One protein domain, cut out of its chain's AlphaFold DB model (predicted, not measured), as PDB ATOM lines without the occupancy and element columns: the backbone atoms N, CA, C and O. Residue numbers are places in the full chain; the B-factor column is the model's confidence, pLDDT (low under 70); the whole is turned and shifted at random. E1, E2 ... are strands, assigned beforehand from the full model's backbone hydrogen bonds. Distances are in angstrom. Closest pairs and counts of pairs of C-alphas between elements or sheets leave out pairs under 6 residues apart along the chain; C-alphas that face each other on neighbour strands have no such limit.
ATOM      1  N   GLU A  32     -36.137 113.469 -27.571       94.50
ATOM      2  CA  GLU A  32     -34.798 113.718 -27.063       94.50
ATOM      3  C   GLU A  32     -34.454 115.196 -27.161       94.50
ATOM      4  O   GLU A  32     -35.001 115.934 -27.984       94.50
ATOM      5  N   MET A  33     -33.534 115.631 -26.306       94.81
ATOM      6  CA  MET A  33     -33.002 116.984 -26.290       94.81
ATOM      7  C   MET A  33     -31.483 116.937 -26.221       94.81
ATOM      8  O   MET A  33     -30.909 116.347 -25.306       94.81
ATOM      9  N   PHE A  34     -30.838 117.630 -27.151       93.19
ATOM     10  CA  PHE A  34     -29.409 117.886 -27.104       93.19
ATOM     11  C   PHE A  34     -29.121 119.273 -26.534       93.19
ATOM     12  O   PHE A  34     -29.674 120.270 -27.003       93.19
ATOM     13  N   VAL A  35     -28.203 119.336 -25.570       94.38
ATOM     14  CA  VAL A  35     -27.678 120.579 -24.991       94.38
ATOM     15  C   VAL A  35     -26.155 120.578 -25.140       94.38
ATOM     16  O   VAL A  35     -25.506 119.700 -24.562       94.38
ATOM     17  N   PRO A  36     -25.553 121.515 -25.893       92.44
ATOM     18  CA  PRO A  36     -24.109 121.536 -26.085       92.44
ATOM     19  C   PRO A  36     -23.376 121.970 -24.805       92.44
ATOM     20  O   PRO A  36     -23.917 122.708 -23.983       92.44
ATOM     21  N   PHE A  37     -22.117 121.551 -24.642       92.19
ATOM     22  CA  PHE A  37     -21.276 122.025 -23.529       92.19
ATOM     23  C   PHE A  37     -20.866 123.496 -23.676       92.19
ATOM     24  O   PHE A  37     -20.587 124.160 -22.680       92.19
ATOM     25  N   ALA A  38     -20.811 123.989 -24.913       88.38
ATOM     26  CA  ALA A  38     -20.486 125.366 -25.256       88.38
ATOM     27  C   ALA A  38     -21.481 125.891 -26.298       88.38
ATOM     28  O   ALA A  38     -21.892 125.143 -27.182       88.38
ATOM     29  N   GLY A  39     -21.836 127.173 -26.202       85.88
ATOM     30  CA  GLY A  39     -22.862 127.800 -27.038       85.88
ATOM     31  C   GLY A  39     -24.152 128.088 -26.269       85.88
ATOM     32  O   GLY A  39     -24.227 127.889 -25.054       85.88
ATOM     33  N   THR A  40     -25.163 128.596 -26.971       87.50
ATOM     34  CA  THR A  40     -26.476 128.906 -26.388       87.50
ATOM     35  C   THR A  40     -27.599 128.192 -27.133       87.50
ATOM     36  O   THR A  40     -27.672 128.222 -28.358       87.50
ATOM     37  N   GLY A  41     -28.513 127.580 -26.379       92.69
ATOM     38  CA  GLY A  41     -29.680 126.887 -26.920       92.69
ATOM     39  C   GLY A  41     -29.561 125.365 -26.926       92.69
ATOM     40  O   GLY A  41     -28.662 124.777 -26.333       92.69
ATOM     41  N   SER A  42     -30.533 124.731 -27.567       95.00
ATOM     42  CA  SER A  42     -30.692 123.281 -27.660       95.00
ATOM     43  C   SER A  42     -31.471 122.928 -28.920       95.00
ATOM     44  O   SER A  42     -32.152 123.784 -29.489       95.00
ATOM     45  N   PHE A  43     -31.428 121.664 -29.331       95.06
ATOM     46  CA  PHE A  43     -32.387 121.135 -30.296       95.06
ATOM     47  C   PHE A  43     -33.053 119.879 -29.759       95.06
ATOM     48  O   PHE A  43     -32.490 119.167 -28.926       95.06
ATOM     49  N   THR A  44     -34.265 119.621 -30.234       96.00
ATOM     50  CA  THR A  44     -35.035 118.437 -29.880       96.00
ATOM     51  C   THR A  44     -35.279 117.561 -31.092       96.00
ATOM     52  O   THR A  44     -35.486 118.044 -32.209       96.00
ATOM     53  N   THR A  45     -35.275 116.258 -30.862       94.81
ATOM     54  CA  THR A  45     -35.647 115.239 -31.839       94.81
ATOM     55  C   THR A  45     -36.861 114.476 -31.330       94.81
ATOM     56  O   THR A  45     -37.128 114.397 -30.130       94.81
ATOM     57  N   THR A  46     -37.619 113.898 -32.252       94.75
ATOM     58  CA  THR A  46     -38.419 112.712 -31.935       94.75
ATOM     59  C   THR A  46     -37.670 111.511 -32.464       94.75
ATOM     60  O   THR A  46     -36.980 111.632 -33.476       94.75
ATOM     61  N   TYR A  47     -37.799 110.359 -31.817       91.69
ATOM     62  CA  TYR A  47     -37.221 109.137 -32.351       91.69
ATOM     63  C   TYR A  47     -38.219 107.999 -32.407       91.69
ATOM     64  O   TYR A  47     -39.182 107.926 -31.640       91.69
ATOM     65  N   LYS A  48     -37.955 107.104 -33.356       90.44
ATOM     66  CA  LYS A  48     -38.602 105.805 -33.463       90.44
ATOM     67  C   LYS A  48     -37.524 104.750 -33.627       90.44
ATOM     68  O   LYS A  48     -36.778 104.777 -34.610       90.44
ATOM     69  N   PHE A  49     -37.481 103.833 -32.677       88.00
ATOM     70  CA  PHE A  49     -36.610 102.679 -32.677       88.00
ATOM     71  C   PHE A  49     -37.404 101.422 -33.013       88.00
ATOM     72  O   PHE A  49     -38.453 101.141 -32.431       88.00
ATOM     73  N   GLU A  50     -36.890 100.655 -33.965       88.00
ATOM     74  CA  GLU A  50     -37.424  99.352 -34.334       88.00
ATOM     75  C   GLU A  50     -36.272  98.353 -34.374       88.00
ATOM     76  O   GLU A  50     -35.351  98.495 -35.183       88.00
ATOM     77  N   PRO A  70     -35.278 112.534 -36.391       92.88
ATOM     78  CA  PRO A  70     -35.559 113.818 -37.028       92.88
ATOM     79  C   PRO A  70     -35.554 114.957 -36.005       92.88
ATOM     80  O   PRO A  70     -36.143 114.838 -34.931       92.88
ATOM     81  N   ILE A  71     -34.924 116.075 -36.366       93.31
ATOM     82  CA  ILE A  71     -34.936 117.291 -35.548       93.31
ATOM     83  C   ILE A  71     -36.277 117.998 -35.747       93.31
ATOM     84  O   ILE A  71     -36.703 118.208 -36.884       93.31
ATOM     85  N   VAL A  72     -36.949 118.335 -34.647       95.31
ATOM     86  CA  VAL A  72     -38.305 118.906 -34.659       95.31
ATOM     87  C   VAL A  72     -38.356 120.352 -34.183       95.31
ATOM     88  O   VAL A  72     -39.269 121.079 -34.569       95.31
ATOM     89  N   ALA A  73     -37.390 120.787 -33.374       94.81
ATOM     90  CA  ALA A  73     -37.261 122.177 -32.961       94.81
ATOM     91  C   ALA A  73     -35.833 122.492 -32.512       94.81
ATOM     92  O   ALA A  73     -35.073 121.604 -32.127       94.81
ATOM     93  N   GLY A  74     -35.500 123.779 -32.502       94.44
ATOM     94  CA  GLY A  74     -34.279 124.278 -31.891       94.44
ATOM     95  C   GLY A  74     -34.443 125.686 -31.340       94.44
ATOM     96  O   GLY A  74     -35.374 126.415 -31.689       94.44
ATOM     97  N   THR A  75     -33.546 126.047 -30.431       96.12
ATOM     98  CA  THR A  75     -33.516 127.324 -29.714       96.12
ATOM     99  C   THR A  75     -32.105 127.907 -29.742       96.12
ATOM    100  O   THR A  75     -31.142 127.184 -29.998       96.12
ATOM    101  N   GLY A  76     -31.965 129.209 -29.472       92.69
ATOM    102  CA  GLY A  76     -30.660 129.881 -29.478       92.69
ATOM    103  C   GLY A  76     -29.960 129.749 -30.831       92.69
ATOM    104  O   GLY A  76     -30.559 130.034 -31.866       92.69
ATOM    105  N   GLU A  77     -28.719 129.273 -30.825       90.50
ATOM    106  CA  GLU A  77     -27.915 129.030 -32.033       90.50
ATOM    107  C   GLU A  77     -28.484 127.916 -32.925       90.50
ATOM    108  O   GLU A  77     -28.153 127.840 -34.104       90.50
ATOM    109  N   PHE A  78     -29.384 127.087 -32.389       92.00
ATOM    110  CA  PHE A  78     -30.114 126.069 -33.141       92.00
ATOM    111  C   PHE A  78     -31.495 126.547 -33.609       92.00
ATOM    112  O   PHE A  78     -32.296 125.739 -34.077       92.00
ATOM    113  N   PHE A  79     -31.842 127.829 -33.470       94.25
ATOM    114  CA  PHE A  79     -33.133 128.315 -33.953       94.25
ATOM    115  C   PHE A  79     -33.283 128.071 -35.464       94.25
ATOM    116  O   PHE A  79     -32.430 128.465 -36.252       94.25
ATOM    117  N   GLY A  80     -34.377 127.417 -35.865       92.56
ATOM    118  CA  GLY A  80     -34.636 127.061 -37.265       92.56
ATOM    119  C   GLY A  80     -33.885 125.824 -37.771       92.56
ATOM    120  O   GLY A  80     -34.065 125.451 -38.930       92.56
ATOM    121  N   VAL A  81     -33.096 125.156 -36.919       92.06
ATOM    122  CA  VAL A  81     -32.352 123.961 -37.320       92.06
ATOM    123  C   VAL A  81     -33.290 122.856 -37.813       92.06
ATOM    124  O   VAL A  81     -34.363 122.602 -37.263       92.06
ATOM    125  N   SER A  82     -32.851 122.164 -38.853       92.06
ATOM    126  CA  SER A  82     -33.532 121.023 -39.444       92.06
ATOM    127  C   SER A  82     -32.529 119.931 -39.802       92.06
ATOM    128  O   SER A  82     -31.311 120.131 -39.791       92.06
ATOM    129  N   GLY A  83     -33.042 118.749 -40.128       89.50
ATOM    130  CA  GLY A  83     -32.228 117.601 -40.504       89.50
ATOM    131  C   GLY A  83     -32.546 116.390 -39.649       89.50
ATOM    132  O   GLY A  83     -33.644 116.250 -39.104       89.50
ATOM    133  N   ARG A  84     -31.586 115.473 -39.577       88.38
ATOM    134  CA  ARG A  84     -31.757 114.200 -38.884       88.38
ATOM    135  C   ARG A  84     -30.443 113.739 -38.284       88.38
ATOM    136  O   ARG A  84     -29.397 113.801 -38.936       88.38
ATOM    137  N   VAL A  85     -30.548 113.226 -37.066       86.38
ATOM    138  CA  VAL A  85     -29.504 112.456 -36.404       86.38
ATOM    139  C   VAL A  85     -29.869 110.975 -36.516       86.38
ATOM    140  O   VAL A  85     -31.033 110.580 -36.451       86.38
ATOM    141  N   ASP A  86     -28.870 110.149 -36.778       81.50
ATOM    142  CA  ASP A  86     -28.978 108.704 -36.885       81.50
ATOM    143  C   ASP A  86     -28.008 108.066 -35.912       81.50
ATOM    144  O   ASP A  86     -26.795 108.258 -36.025       81.50
ATOM    145  N   PHE A  87     -28.543 107.290 -34.977       78.31
ATOM    146  CA  PHE A  87     -27.749 106.512 -34.044       78.31
ATOM    147  C   PHE A  87     -27.598 105.081 -34.548       78.31
ATOM    148  O   PHE A  87     -28.502 104.491 -35.147       78.31
ATOM    149  N   LYS A  88     -26.408 104.538 -34.317       76.31
ATOM    150  CA  LYS A  88     -26.089 103.134 -34.495       76.31
ATOM    151  C   LYS A  88     -25.544 102.587 -33.188       76.31
ATOM    152  O   LYS A  88     -24.492 103.030 -32.714       76.31
ATOM    153  N   ASP A  89     -26.213 101.552 -32.709       71.38
ATOM    154  CA  ASP A  89     -25.808 100.810 -31.530       71.38
ATOM    155  C   ASP A  89     -24.760  99.775 -31.939       71.38
ATOM    156  O   ASP A  89     -24.925  98.999 -32.886       71.38
ATOM    157  N   VAL A  90     -23.624  99.795 -31.253       72.12
ATOM    158  CA  VAL A  90     -22.569  98.796 -31.389       72.12
ATOM    159  C   VAL A  90     -22.627  97.927 -30.142       72.12
ATOM    160  O   VAL A  90     -21.918  98.146 -29.162       72.12
ATOM    161  N   VAL A  91     -23.502  96.922 -30.190       67.19
ATOM    162  CA  VAL A  91     -23.801  96.025 -29.057       67.19
ATOM    163  C   VAL A  91     -22.540  95.344 -28.511       67.19
ATOM    164  O   VAL A  91     -22.394  95.189 -27.304       67.19
ATOM    165  N   ALA A  92     -21.577  95.018 -29.381       69.56
ATOM    166  CA  ALA A  92     -20.340  94.318 -29.015       69.56
ATOM    167  C   ALA A  92     -19.472  95.048 -27.972       69.56
ATOM    168  O   ALA A  92     -18.686  94.410 -27.277       69.56
ATOM    169  N   ASN A  93     -19.570  96.372 -27.884       73.94
ATOM    170  CA  ASN A  93     -18.763  97.183 -26.970       73.94
ATOM    171  C   ASN A  93     -19.585  98.261 -26.244       73.94
ATOM    172  O   ASN A  93     -18.999  99.154 -25.633       73.94
ATOM    173  N   GLY A  94     -20.918  98.202 -26.330       66.00
ATOM    174  CA  GLY A  94     -21.823  99.150 -25.678       66.00
ATOM    175  C   GLY A  94     -21.647 100.600 -26.137       66.00
ATOM    176  O   GLY A  94     -21.850 101.515 -25.341       66.00
ATOM    177  N   THR A  95     -21.218 100.836 -27.385       68.44
ATOM    178  CA  THR A  95     -21.062 102.205 -27.905       68.44
ATOM    179  C   THR A  95     -22.210 102.634 -28.807       68.44
ATOM    180  O   THR A  95     -22.684 101.880 -29.648       68.44
ATOM    181  N   TYR A  96     -22.597 103.899 -28.658       71.19
ATOM    182  CA  TYR A  96     -23.625 104.571 -29.448       71.19
ATOM    183  C   TYR A  96     -22.942 105.589 -30.360       71.19
ATOM    184  O   TYR A  96     -22.467 106.641 -29.904       71.19
ATOM    185  N   VAL A  97     -22.818 105.241 -31.639       74.62
ATOM    186  CA  VAL A  97     -22.200 106.100 -32.654       74.62
ATOM    187  C   VAL A  97     -23.307 106.843 -33.373       74.62
ATOM    188  O   VAL A  97     -24.230 106.212 -33.880       74.62
ATOM    189  N   TYR A  98     -23.208 108.165 -33.462       76.00
ATOM    190  CA  TYR A  98     -24.167 108.954 -34.224       76.00
ATOM    191  C   TYR A  98     -23.547 109.469 -35.521       76.00
ATOM    192  O   TYR A  98     -22.337 109.671 -35.640       76.00
ATOM    193  N   ARG A  99     -24.398 109.666 -36.523       76.50
ATOM    194  CA  ARG A  99     -24.101 110.364 -37.774       76.50
ATOM    195  C   ARG A  99     -25.296 111.238 -38.108       76.50
ATOM    196  O   ARG A  99     -26.423 110.887 -37.797       76.50
ATOM    197  N   GLY A 100     -25.079 112.365 -38.758       73.12
ATOM    198  CA  GLY A 100     -26.187 113.238 -39.112       73.12
ATOM    199  C   GLY A 100     -25.724 114.448 -39.889       73.12
ATOM    200  O   GLY A 100     -24.529 114.698 -40.025       73.12
ATOM    201  N   HIS A 101     -26.695 115.186 -40.402       74.75
ATOM    202  CA  HIS A 101     -26.475 116.510 -40.960       74.75
ATOM    203  C   HIS A 101     -27.473 117.457 -40.304       74.75
ATOM    204  O   HIS A 101     -28.680 117.211 -40.336       74.75
ATOM    205  N   LEU A 102     -26.953 118.523 -39.703       77.19
ATOM    206  CA  LEU A 102     -27.750 119.640 -39.223       77.19
ATOM    207  C   LEU A 102     -27.680 120.737 -40.283       77.19
ATOM    208  O   LEU A 102     -26.605 121.031 -40.807       77.19
ATOM    209  N   LYS A 103     -28.832 121.305 -40.627       74.44
ATOM    210  CA  LYS A 103     -28.942 122.473 -41.498       74.44
ATOM    211  C   LYS A 103     -29.598 123.589 -40.705       74.44
ATOM    212  O   LYS A 103     -30.688 123.375 -40.179       74.44
ATOM    213  N   VAL A 104     -28.919 124.725 -40.627       59.41
ATOM    214  CA  VAL A 104     -29.418 125.973 -40.038       59.41
ATOM    215  C   VAL A 104     -29.757 126.926 -41.173       59.41
ATOM    216  O   VAL A 104     -28.969 126.948 -42.149       59.41
TER     217      VAL A 104
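AT A GLANCE: This is residues 32 to 50 and 70 to 104 of the 104 residues of an uncharacterized protein of Actinobacteria bacterium (UniProt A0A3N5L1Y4). Five strands make a loosely curled, open wall: a small three-stranded sheet, E1, E2 and E3, on one side, and a long two-stranded hairpin, E4 and E5, on the other, with the start of E3 close beside E4. The wall stays open: E1 is apart from both E4 and E5, and the tip of the hairpin, residues 90 to 95, sticks out at one end of the longest axis. The printed part has 54 residues, all strand in class, with strands E1 to E5 in that order along the chain and no named helix; the sheet E1 - E2 - E3 and the pair E4 - E5 are both antiparallel. It is only just loose, close to compact, with a radius of gyration of the C-alphas of 12.3 A, and elongated, spanning 37 by 24 by 16 A.

HOW THE PARTS SIT: In the larger sheet the inner strand is E2, residues 43 to 50, and the edge strands are E1, residues 32 to 36, and E3, residues 70 to 74. E1 and E2 form a hairpin, antiparallel at 137 degrees between their directions; N 34 and O 43 are 2.9 A apart, within hydrogen-bond range. E2 and E3 are antiparallel at 161 degrees, with N 44 and O 73 at 2.9 A, within hydrogen-bond range. E4, residues 82 to 90, has 10 pairs of C-alphas within 8 A of E3, the closest being those of Pro 70 and Arg 84, 4.2 A apart. E2 and E4 are near each other, with 12 pairs of C-alphas within 10 A. E4 and E5, residues 95 to 103, form a hairpin, antiparallel at 167 degrees; N 86 and O 99 are 2.8 A apart and N 99 and O 86 are 2.8 A apart, within hydrogen-bond range. E5 is apart from E1 and E2, and only just apart from E3, with a closest distance of 8.4 A.

IN THESE COORDINATES: E2 measures 22.7 A from first to last C-alpha, E1 13.3 A and E3 11.7 A. E4 measures 26.1 A and E5 25.6 A. E1 begins at C-alpha 32, (-34.798, 113.718, -27.063), E4 begins at C-alpha 82, (-33.532, 121.023, -39.444), and E5 ends at C-alpha 103, (-28.942, 122.473, -41.498).

THE WHOLE: The two C-alphas farthest apart are those of Gly 76 and Ala 92, 37.0 A. Residues 51 to 69 are not printed, and C-alphas 50 and 70 are 14.8 A apart across this cut, which lies between E2 and E3. Of the links printed whole, E4 to E5 is tight, E1 to E2 and E3 to E4 are short, and none is long. The mean pLDDT of the printed part is 85.4; residues 91, 92, 94, 95 and 104 are under 70.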